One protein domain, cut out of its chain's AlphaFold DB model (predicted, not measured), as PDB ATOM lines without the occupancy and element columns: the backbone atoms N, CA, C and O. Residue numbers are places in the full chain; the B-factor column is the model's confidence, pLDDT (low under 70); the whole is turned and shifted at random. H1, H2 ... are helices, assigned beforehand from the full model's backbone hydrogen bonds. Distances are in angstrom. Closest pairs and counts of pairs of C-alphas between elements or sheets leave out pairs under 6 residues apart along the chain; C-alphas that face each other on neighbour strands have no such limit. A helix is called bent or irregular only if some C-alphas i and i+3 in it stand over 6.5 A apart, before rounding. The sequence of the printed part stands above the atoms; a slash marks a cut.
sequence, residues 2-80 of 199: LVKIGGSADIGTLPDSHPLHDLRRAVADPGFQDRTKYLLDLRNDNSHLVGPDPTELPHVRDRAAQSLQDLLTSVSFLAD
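Overview. This is residues 2 to 80 of the 199 residues of an uncharacterized protein of Frankia sp. BMG5.36 (UniProt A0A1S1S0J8). Two long helices, H4 and H5, cross steeply and make one part of a loose rod; H3, with the short H1 and H2 packed on it, makes the other. The printed part has 79 residues, with six named helices, H1 to H6 in chain order, which hold 61 of them, and no named strand; its class is all helix, and it is loose, with a radius of gyration of the C-alphas of 15.8 A and spans of 51 by 21 by 19 A.

Arrangement. H1, residues 2 to 6, touches H3, residues 19 to 28; closest C-alphas Gly 6 and Arg 24, 4.7 A. H2, residues 9 to 13, touches H3; closest C-alphas Ile 11 and Leu 20, 6.6 A. H4, residues 30 to 47, touches H5, residues 57 to 74, with residues 32 to 39 and 64 to 71 alone, at a steep tilt of 49 degrees, opposite ways; closest C-alphas Arg 35 and Ser 67, 5.4 A. H6, residues 76 to 80, is close to H3 but not clearly touching; closest C-alphas Asp 22 and Phe 77, 6.8 A. In H1, H3 and H5 every O i to N i+4 pair is within hydrogen-bond range, in H4 13 of 14, in H2 and H6 0 of 1, beside 2 of 2 O i to N i+3 pairs each.

Along the chain. H1 begins at C-alpha 2 (-45.736, 34.726, 4.288); H6 ends at C-alpha 80 (-30.317, 45.339, 11.777). H4 is 27.3 A long, H5 25.5 A. H4 is only just irregular: C-alphas 30 and 33 are 7.0 A apart.

Size, cuts and confidence. The two C-alphas farthest apart, Thr 13 and Pro 54, are 51.0 A apart. The printed part has no cut and no long link. Residues 2 to 7 and 9 have pLDDT under 70.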
ATOM      1  N   LEU A   2     -45.703  33.428   3.581       56.25
ATOM      2  CA  LEU A   2     -45.736  34.726   4.288       56.25
ATOM      3  C   LEU A   2     -47.102  35.074   4.920       56.25
ATOM      4  O   LEU A   2     -47.146  35.486   6.071       56.25
ATOM      5  N   VAL A   3     -48.218  34.780   4.236       56.12
ATOM      6  CA  VAL A   3     -49.588  34.918   4.790       56.12
ATOM      7  C   VAL A   3     -49.771  34.127   6.096       56.12
ATOM      8  O   VAL A   3     -50.418  34.598   7.023       56.12
ATOM      9  N   LYS A   4     -49.182  32.923   6.189       59.94
ATOM     10  CA  LYS A   4     -49.286  32.079   7.392       59.94
ATOM     11  C   LYS A   4     -48.469  32.640   8.558       59.94
ATOM     12  O   LYS A   4     -48.861  32.448   9.699       59.94
ATOM     13  N   ILE A   5     -47.368  33.340   8.273       60.72
ATOM     14  CA  ILE A   5     -46.543  34.014   9.287       60.72
ATOM     15  C   ILE A   5     -47.308  35.214   9.863       60.72
ATOM     16  O   ILE A   5     -47.376  35.355  11.079       60.72
ATOM     17  N   GLY A   6     -47.965  36.014   9.017       59.38
ATOM     18  CA  GLY A   6     -48.770  37.163   9.457       59.38
ATOM     19  C   GLY A   6     -49.893  36.811  10.442       59.38
ATOM     20  O   GLY A   6     -50.209  37.609  11.319       59.38
ATOM     21  N   GLY A   7     -50.461  35.604  10.332       61.38
ATOM     22  CA  GLY A   7     -51.548  35.116  11.189       61.38
ATOM     23  C   GLY A   7     -51.144  34.108  12.271       61.38
ATOM     24  O   GLY A   7     -52.031  33.528  12.892       61.38
ATOM     25  N   SER A   8     -49.849  33.841  12.483       70.38
ATOM     26  CA  SER A   8     -49.423  32.806  13.435       70.38
ATOM     27  C   SER A   8     -49.499  33.294  14.887       70.38
ATOM     28  O   SER A   8     -48.824  34.255  15.264       70.38
ATOM     29  N   ALA A   9     -50.293  32.601  15.711       68.00
ATOM     30  CA  ALA A   9     -50.404  32.864  17.147       68.00
ATOM     31  C   ALA A   9     -49.097  32.562  17.900       68.00
ATOM     32  O   ALA A   9     -48.775  33.253  18.865       68.00
ATOM     33  N   ASP A  10     -48.309  31.602  17.410       78.50
ATOM     34  CA  ASP A  10     -47.064  31.153  18.042       78.50
ATOM     35  C   ASP A  10     -46.009  32.267  18.090       78.50
ATOM     36  O   ASP A  10     -45.227  32.341  19.034       78.50
ATOM     37  N   ILE A  11     -46.042  33.209  17.137       79.31
ATOM     38  CA  ILE A  11     -45.154  34.383  17.145       79.31
ATOM     39  C   ILE A  11     -45.423  35.256  18.377       79.31
ATOM     40  O   ILE A  11     -44.501  35.854  18.916       79.31
ATOM     41  N   GLY A  12     -46.665  35.289  18.871       75.69
ATOM     42  CA  GLY A  12     -47.026  36.014  20.089       75.69
ATOM     43  C   GLY A  12     -46.365  35.484  21.364       75.69
ATOM     44  O   GLY A  12     -46.345  36.200  22.357       75.69
ATOM     45  N   THR A  13     -45.822  34.262  21.348       84.25
ATOM     46  CA  THR A  13     -45.110  33.667  22.494       84.25
ATOM     47  C   THR A  13     -43.603  33.918  22.481       84.25
ATOM     48  O   THR A  13     -42.919  33.604  23.455       84.25
ATOM     49  N   LEU A  14     -43.074  34.478  21.391       84.69
ATOM     50  CA  LEU A  14     -41.657  34.797  21.263       84.69
ATOM     51  C   LEU A  14     -41.334  36.107  21.996       84.69
ATOM     52  O   LEU A  14     -42.193  36.993  22.036       84.69
ATOM     53  N   PRO A  15     -40.098  36.277  22.505       83.62
ATOM     54  CA  PRO A  15     -39.651  37.547  23.071       83.62
ATOM     55  C   PRO A  15     -39.911  38.713  22.113       83.62
ATOM     56  O   PRO A  15     -39.750  38.548  20.906       83.62
ATOM     57  N   ASP A  16     -40.256  39.892  22.633       81.94
ATOM     58  CA  ASP A  16     -40.607  41.060  21.805       81.94
ATOM     59  C   ASP A  16     -39.498  41.466  20.825       81.94
ATOM     60  O   ASP A  16     -39.776  41.937  19.726       81.94
ATOM     61  N   SER A  17     -38.238  41.226  21.190       80.62
ATOM     62  CA  SER A  17     -37.069  41.483  20.348       80.62
ATOM     63  C   SER A  17     -36.794  40.400  19.299       80.62
ATOM     64  O   SER A  17     -35.786  40.465  18.597       80.62
ATOM     65  N   HIS A  18     -37.625  39.360  19.203       85.94
ATOM     66  CA  HIS A  18     -37.441  38.308  18.210       85.94
ATOM     67  C   HIS A  18     -37.755  38.852  16.805       85.94
ATOM     68  O   HIS A  18     -38.860  39.353  16.584       85.94
ATOM     69  N   PRO A  19     -36.887  38.635  15.797       85.81
ATOM     70  CA  PRO A  19     -37.052  39.191  14.441       85.81
ATOM     71  C   PRO A  19     -38.331  38.757  13.700       85.81
ATOM     72  O   PRO A  19     -38.679  39.298  12.650       85.81
ATOM     73  N   LEU A  20     -39.062  37.770  14.230       87.81
ATOM     74  CA  LEU A  20     -40.323  37.321  13.646       87.81
ATOM     75  C   LEU A  20     -41.471  38.283  13.959       87.81
ATOM     76  O   LEU A  20     -42.450  38.292  13.214       87.81
ATOM     77  N   HIS A  21     -41.357  39.113  15.002       88.12
ATOM     78  CA  HIS A  21     -42.331  40.171  15.268       88.12
ATOM     79  C   HIS A  21     -42.291  41.252  14.194       88.12
ATOM     80  O   HIS A  21     -43.350  41.642  13.699       88.12
ATOM     81  N   ASP A  22     -41.098  41.679  13.779       88.44
ATOM     82  CA  ASP A  22     -40.941  42.662  12.705       88.44
ATOM     83  C   ASP A  22     -41.352  42.085  11.352       88.44
ATOM     84  O   ASP A  22     -42.107  42.721  10.616       88.44
ATOM     85  N   LEU A  23     -40.984  40.828  11.069       88.25
ATOM     86  CA  LEU A  23     -41.476  40.133   9.880       88.25
ATOM     87  C   LEU A  23     -43.007  40.049   9.875       88.25
ATOM     88  O   LEU A  23     -43.627  40.348   8.856       88.25
ATOM     89  N   ARG A  24     -43.624  39.673  11.004       87.81
ATOM     90  CA  ARG A  24     -45.086  39.614  11.151       87.81
ATOM     91  C   ARG A  24     -45.714  40.981  10.892       87.81
ATOM     92  O   ARG A  24     -46.701  41.049  10.166       87.81
ATOM     93  N   ARG A  25     -45.142  42.054  11.446       87.75
ATOM     94  CA  ARG A  25     -45.611  43.430  11.234       87.75
ATOM     95  C   ARG A  25     -45.526  43.827   9.761       87.75
ATOM     96  O   ARG A  25     -46.501  44.344   9.228       87.75
ATOM     97  N   ALA A  26     -44.406  43.534   9.103       87.94
ATOM     98  CA  ALA A  26     -44.192  43.846   7.695       87.94
ATOM     99  C   ALA A  26     -45.202  43.129   6.785       87.94
ATOM    100  O   ALA A  26     -45.806  43.757   5.920       87.94
ATOM    101  N   VAL A  27     -45.434  41.828   6.997       87.88
ATOM    102  CA  VAL A  27     -46.357  41.042   6.151       87.88
ATOM    103  C   VAL A  27     -47.837  41.251   6.486       87.88
ATOM    104  O   VAL A  27     -48.687  40.829   5.703       87.88
ATOM    105  N   ALA A  28     -48.146  41.848   7.640       86.75
ATOM    106  CA  ALA A  28     -49.505  42.211   8.034       86.75
ATOM    107  C   ALA A  28     -50.003  43.496   7.355       86.75
ATOM    108  O   ALA A  28     -51.209  43.743   7.362       86.75
ATOM    109  N   ASP A  29     -49.114  44.298   6.756       86.94
ATOM    110  CA  ASP A  29     -49.512  45.417   5.902       86.94
ATOM    111  C   ASP A  29     -50.327  44.885   4.703       86.94
ATOM    112  O   ASP A  29     -49.792  44.113   3.895       86.94
ATOM    113  N   PRO A  30     -51.602  45.297   4.550       84.88
ATOM    114  CA  PRO A  30     -52.469  44.820   3.474       84.88
ATOM    115  C   PRO A  30     -51.875  45.019   2.075       84.88
ATOM    116  O   PRO A  30     -52.084  44.186   1.197       84.88
ATOM    117  N   GLY A  31     -51.105  46.089   1.864       90.50
ATOM    118  CA  GLY A  31     -50.503  46.396   0.569       90.50
ATOM    119  C   GLY A  31     -49.190  45.660   0.294       90.50
ATOM    120  O   GLY A  31     -48.693  45.718  -0.831       90.50
ATOM    121  N   PHE A  32     -48.608  44.958   1.275       92.06
ATOM    122  CA  PHE A  32     -47.299  44.311   1.126       92.06
ATOM    123  C   PHE A  32     -47.295  43.280  -0.007       92.06
ATOM    124  O   PHE A  32     -46.397  43.261  -0.853       92.06
ATOM    125  N   GLN A  33     -48.318  42.426  -0.050       90.62
ATOM    126  CA  GLN A  33     -48.416  41.360  -1.049       90.62
ATOM    127  C   GLN A  33     -48.709  41.918  -2.438       90.62
ATOM    128  O   GLN A  33     -48.072  41.494  -3.401       90.62
ATOM    129  N   ASP A  34     -49.597  42.905  -2.525       93.69
ATOM    130  CA  ASP A  34     -49.965  43.543  -3.787       93.69
ATOM    131  C   ASP A  34     -48.776  44.274  -4.411       93.69
ATOM    132  O   ASP A  34     -48.498  44.095  -5.596       93.69
ATOM    133  N   ARG A  35     -48.012  45.031  -3.612       95.81
ATOM    134  CA  ARG A  35     -46.784  45.697  -4.073       95.81
ATOM    135  C   ARG A  35     -45.713  44.689  -4.485       95.81
ATOM    136  O   ARG A  35     -45.099  44.854  -5.537       95.81
ATOM    137  N   THR A  36     -45.520  43.627  -3.699       94.38
ATOM    138  CA  THR A  36     -44.552  42.563  -4.024       94.38
ATOM    139  C   THR A  36     -44.906  41.890  -5.347       94.38
ATOM    140  O   THR A  36     -44.044  41.724  -6.212       94.38
ATOM    141  N   LYS A  37     -46.181  41.526  -5.528       94.56
ATOM    142  CA  LYS A  37     -46.677  40.914  -6.759       94.56
ATOM    143  C   LYS A  37     -46.544  41.867  -7.944       94.56
ATOM    144  O   LYS A  37     -46.023  41.457  -8.971       94.56
ATOM    145  N   TYR A  38     -46.946  43.125  -7.783       96.19
ATOM    146  CA  TYR A  38     -46.850  44.141  -8.826       96.19
ATOM    147  C   TYR A  38     -45.417  44.299  -9.356       96.19
ATOM    148  O   TYR A  38     -45.202  44.252 -10.566       96.19
ATOM    149  N   LEU A  39     -44.421  44.420  -8.472       96.62
ATOM    150  CA  LEU A  39     -43.017  44.526  -8.884       96.62
ATOM    151  C   LEU A  39     -42.480  43.233  -9.512       96.62
ATOM    152  O   LEU A  39     -41.686  43.288 -10.452       96.62
ATOM    153  N   LEU A  40     -42.897  42.070  -9.004       94.62
ATOM    154  CA  LEU A  40     -42.518  40.779  -9.578       94.62
ATOM    155  C   LEU A  40     -43.060  40.618 -11.002       94.62
ATOM    156  O   LEU A  40     -42.316  40.194 -11.885       94.62
ATOM    157  N   ASP A  41     -44.331  40.956 -11.211       94.88
ATOM    158  CA  ASP A  41     -44.983  40.896 -12.516       94.88
ATOM    159  C   ASP A  41     -44.275  41.848 -13.494       94.88
ATOM    160  O   ASP A  41     -43.810  41.391 -14.533       94.88
ATOM    161  N   LEU A  42     -44.011  43.103 -13.097       94.56
ATOM    162  CA  LEU A  42     -43.226  44.053 -13.905       94.56
ATOM    163  C   LEU A  42     -41.840  43.517 -14.295       94.56
ATOM    164  O   LEU A  42     -41.400  43.676 -15.435       94.56
ATOM    165  N   ARG A  43     -41.125  42.878 -13.359       93.19
ATOM    166  CA  ARG A  43     -39.816  42.269 -13.644       93.19
ATOM    167  C   ARG A  43     -39.941  41.141 -14.669       93.19
ATOM    168  O   ARG A  43     -39.075  41.001 -15.536       93.19
ATOM    169  N   ASN A  44     -40.966  40.301 -14.536       92.50
ATOM    170  CA  ASN A  44     -41.198  39.171 -15.432       92.50
ATOM    171  C   ASN A  44     -41.591  39.651 -16.830       92.50
ATOM    172  O   ASN A  44     -41.004  39.174 -17.798       92.50
ATOM    173  N   ASP A  45     -42.482  40.634 -16.932       92.94
ATOM    174  CA  ASP A  45     -42.885  41.242 -18.202       92.94
ATOM    175  C   ASP A  45     -41.666  41.820 -18.930       92.94
ATOM    176  O   ASP A  45     -41.386  41.441 -20.068       92.94
ATOM    177  N   ASN A  46     -40.834  42.602 -18.232       88.62
ATOM    178  CA  ASN A  46     -39.586  43.122 -18.793       88.62
ATOM    179  C   ASN A  46     -38.625  42.004 -19.244       88.62
ATOM    180  O   ASN A  46     -37.981  42.116 -20.285       88.62
ATOM    181  N   SER A  47     -38.547  40.897 -18.497       89.12
ATOM    182  CA  SER A  47     -37.734  39.726 -18.878       89.12
ATOM    183  C   SER A  47     -38.265  39.018 -20.131       89.12
ATOM    184  O   SER A  47     -37.505  38.355 -20.834       89.12
ATOM    185  N   HIS A  48     -39.556  39.172 -20.425       92.06
ATOM    186  CA  HIS A  48     -40.210  38.709 -21.647       92.06
ATOM    187  C   HIS A  48     -40.276  39.786 -22.740       92.06
ATOM    188  O   HIS A  48     -40.929  39.569 -23.759       92.06
ATOM    189  N   LEU A  49     -39.574  40.914 -22.558       89.81
ATOM    190  CA  LEU A  49     -39.574  42.070 -23.462       89.81
ATOM    191  C   LEU A  49     -40.974  42.674 -23.672       89.81
ATOM    192  O   LEU A  49     -41.241  43.315 -24.686       89.81
ATOM    193  N   VAL A  50     -41.857  42.476 -22.696       89.31
ATOM    194  CA  VAL A  50     -43.170  43.107 -22.619       89.31
ATOM    195  C   VAL A  50     -43.020  44.322 -21.713       89.31
ATOM    196  O   VAL A  50     -42.815  44.199 -20.509       89.31
ATOM    197  N   GLY A  51     -43.038  45.510 -22.311       85.88
ATOM    198  CA  GLY A  51     -42.929  46.781 -21.598       85.88
ATOM    199  C   GLY A  51     -44.228  47.582 -21.671       85.88
ATOM    200  O   GLY A  51     -45.019  47.363 -22.588       85.88
ATOM    201  N   PRO A  52     -44.450  48.518 -20.733       89.31
ATOM    202  CA  PRO A  52     -45.564  49.454 -20.826       89.31
ATOM    203  C   PRO A  52     -45.399  50.383 -22.033       89.31
ATOM    204  O   PRO A  52     -44.276  50.704 -22.438       89.31
ATOM    205  N   ASP A  53     -46.518  50.866 -22.566       91.69
ATOM    206  CA  ASP A  53     -46.510  51.860 -23.637       91.69
ATOM    207  C   ASP A  53     -45.786  53.151 -23.199       91.69
ATOM    208  O   ASP A  53     -45.846  53.533 -22.023       91.69
ATOM    209  N   PRO A  54     -45.137  53.896 -24.120       92.88
ATOM    210  CA  PRO A  54     -44.397  55.115 -23.777       92.88
ATOM    211  C   PRO A  54     -45.221  56.167 -23.020       92.88
ATOM    212  O   PRO A  54     -44.674  56.924 -22.220       92.88
ATOM    213  N   THR A  55     -46.533  56.211 -23.257       94.75
ATOM    214  CA  THR A  55     -47.472  57.107 -22.567       94.75
ATOM    215  C   THR A  55     -47.785  56.663 -21.138       94.75
ATOM    216  O   THR A  55     -48.065  57.505 -20.290       94.75
ATOM    217  N   GLU A  56     -47.725  55.362 -20.851       93.19
ATOM    218  CA  GLU A  56     -47.970  54.793 -19.518       93.19
ATOM    219  C   GLU A  56     -46.696  54.725 -18.669       93.19
ATOM    220  O   GLU A  56     -46.761  54.732 -17.435       93.19
ATOM    221  N   LEU A  57     -45.531  54.694 -19.323       93.69
ATOM    222  CA  LEU A  57     -44.226  54.526 -18.691       93.69
ATOM    223  C   LEU A  57     -43.979  55.467 -17.495       93.69
ATOM    224  O   LEU A  57     -43.498  54.970 -16.473       93.69
ATOM    225  N   PRO A  58     -44.312  56.777 -17.534       96.25
ATOM    226  CA  PRO A  58     -44.131  57.647 -16.371       96.25
ATOM    227  C   PRO A  58     -44.920  57.172 -15.143       96.25
ATOM    228  O   PRO A  58     -44.366  57.090 -14.050       96.25
ATOM    229  N   HIS A  59     -46.183  56.778 -15.329       95.44
ATOM    230  CA  HIS A  59     -47.037  56.298 -14.240       95.44
ATOM    231  C   HIS A  59     -46.565  54.952 -13.689       95.44
ATOM    232  O   HIS A  59     -46.543  54.758 -12.471       95.44
ATOM    233  N   VAL A  60     -46.158  54.032 -14.569       96.19
ATOM    234  CA  VAL A  60     -45.608  52.732 -14.164       96.19
ATOM    235  C   VAL A  60     -44.319  52.918 -13.371       96.19
ATOM    236  O   VAL A  60     -44.162  52.306 -12.316       96.19
ATOM    237  N   ARG A  61     -43.424  53.804 -13.821       95.81
ATOM    238  CA  ARG A  61     -42.183  54.137 -13.112       95.81
ATOM    239  C   ARG A  61     -42.469  54.678 -11.715       95.81
ATOM    240  O   ARG A  61     -41.888  54.185 -10.752       95.81
ATOM    241  N   ASP A  62     -43.347  55.670 -11.600       97.75
ATOM    242  CA  ASP A  62     -43.617  56.332 -10.320       97.75
ATOM    243  C   ASP A  62     -44.284  55.364  -9.330       97.75
ATOM    244  O   ASP A  62     -43.878  55.275  -8.169       97.75
ATOM    245  N   ARG A  63     -45.235  54.544  -9.800       97.00
ATOM    246  CA  ARG A  63     -45.853  53.491  -8.982       97.00
ATOM    247  C   ARG A  63     -44.847  52.419  -8.568       97.00
ATOM    248  O   ARG A  63     -44.899  51.963  -7.426       97.00
ATOM    249  N   ALA A  64     -43.954  51.997  -9.463       97.25
ATOM    250  CA  ALA A  64     -42.918  51.016  -9.153       97.25
ATOM    251  C   ALA A  64     -41.930  51.555  -8.111       97.25
ATOM    252  O   ALA A  64     -41.640  50.863  -7.137       97.25
ATOM    253  N   ALA A  65     -41.480  52.803  -8.266       97.88
ATOM    254  CA  ALA A  65     -40.593  53.462  -7.313       97.88
ATOM    255  C   ALA A  65     -41.238  53.577  -5.924       97.88
ATOM    256  O   ALA A  65     -40.626  53.171  -4.936       97.88
ATOM    257  N   GLN A  66     -42.491  54.040  -5.849       98.00
ATOM    258  CA  GLN A  66     -43.214  54.117  -4.578       98.00
ATOM    259  C   GLN A  66     -43.414  52.729  -3.959       98.00
ATOM    260  O   GLN A  66     -43.146  52.535  -2.777       98.00
ATOM    261  N   SER A  67     -43.818  51.741  -4.764       97.38
ATOM    262  CA  SER A  67     -44.036  50.374  -4.276       97.38
ATOM    263  C   SER A  67     -42.757  49.765  -3.704       97.38
ATOM    264  O   SER A  67     -42.803  49.087  -2.679       97.38
ATOM    265  N   LEU A  68     -41.616  50.013  -4.353       97.12
ATOM    266  CA  LEU A  68     -40.310  49.573  -3.878       97.12
ATOM    267  C   LEU A  68     -39.922  50.288  -2.581       97.12
ATOM    268  O   LEU A  68     -39.496  49.625  -1.639       97.12
ATOM    269  N   GLN A  69     -40.096  51.609  -2.510       97.31
ATOM    270  CA  GLN A  69     -39.787  52.390  -1.314       97.31
ATOM    271  C   GLN A  69     -40.611  51.933  -0.105       97.31
ATOM    272  O   GLN A  69     -40.055  51.752   0.981       97.31
ATOM    273  N   ASP A  70     -41.911  51.699  -0.290       95.56
ATOM    274  CA  ASP A  70     -42.797  51.188   0.757       95.56
ATOM    275  C   ASP A  70     -42.315  49.821   1.256       95.56
ATOM    276  O   ASP A  70     -42.161  49.620   2.457       95.56
ATOM    277  N   LEU A  71     -42.008  48.895   0.338       95.69
ATOM    278  CA  LEU A  71     -41.511  47.565   0.698       95.69
ATOM    279  C   LEU A  71     -40.173  47.629   1.436       95.69
ATOM    280  O   LEU A  71     -40.038  46.979   2.470       95.69
ATOM    281  N   LEU A  72     -39.212  48.419   0.946       94.69
ATOM    282  CA  LEU A  72     -37.912  48.613   1.599       94.69
ATOM    283  C   LEU A  72     -38.070  49.197   3.003       94.69
ATOM    284  O   LEU A  72     -37.362  48.795   3.922       94.69
ATOM    285  N   THR A  73     -39.030  50.103   3.183       94.19
ATOM    286  CA  THR A  73     -39.341  50.690   4.487       94.19
ATOM    287  C   THR A  73     -39.942  49.640   5.424       94.19
ATOM    288  O   THR A  73     -39.516  49.545   6.574       94.19
ATOM    289  N   SER A  74     -40.871  48.806   4.939       92.19
ATOM    290  CA  SER A  74     -41.480  47.719   5.721       92.19
ATOM    291  C   SER A  74     -40.476  46.651   6.158       92.19
ATOM    292  O   SER A  74     -40.678  46.026   7.195       92.19
ATOM    293  N   VAL A  75     -39.410  46.421   5.384       92.88
ATOM    294  CA  VAL A  75     -38.390  45.398   5.679       92.88
ATOM    295  C   VAL A  75     -37.064  45.978   6.167       92.88
ATOM    296  O   VAL A  75     -36.072  45.255   6.223       92.88
ATOM    297  N   SER A  76     -37.030  47.259   6.541       92.06
ATOM    298  CA  SER A  76     -35.801  47.944   6.967       92.06
ATOM    299  C   SER A  76     -35.134  47.281   8.175       92.06
ATOM    300  O   SER A  76     -33.910  47.259   8.242       92.06
ATOM    301  N   PHE A  77     -35.918  46.633   9.045       89.06
ATOM    302  CA  PHE A  77     -35.427  45.841  10.179       89.06
ATOM    303  C   PHE A  77     -34.451  44.724   9.771       89.06
ATOM    304  O   PHE A  77     -33.636  44.292  10.577       89.06
ATOM    305  N   LEU A  78     -34.501  44.241   8.521       88.12
ATOM    306  CA  LEU A  78     -33.538  43.256   8.026       88.12
ATOM    307  C   LEU A  78     -32.108  43.808   8.003       88.12
ATOM    308  O   LEU A  78     -31.171  43.019   8.076       88.12
ATOM    309  N   ALA A  79     -31.933  45.129   7.906       87.75
ATOM    310  CA  ALA A  79     -30.622  45.771   7.956       87.75
ATOM    311  C   ALA A  79     -29.979  45.703   9.352       87.75
ATOM    312  O   ALA A  79     -28.758  45.789   9.455       87.75
ATOM    313  N   ASP A  80     -30.785  45.501  10.397       87.94
ATOM    314  CA  ASP A  80     -30.317  45.339  11.777       87.94
ATOM    315  C   ASP A  80     -29.965  43.878  12.107       87.94
ATOM    316  O   ASP A  80     -29.466  43.581  13.194       87.94
TER     317      ASP A  80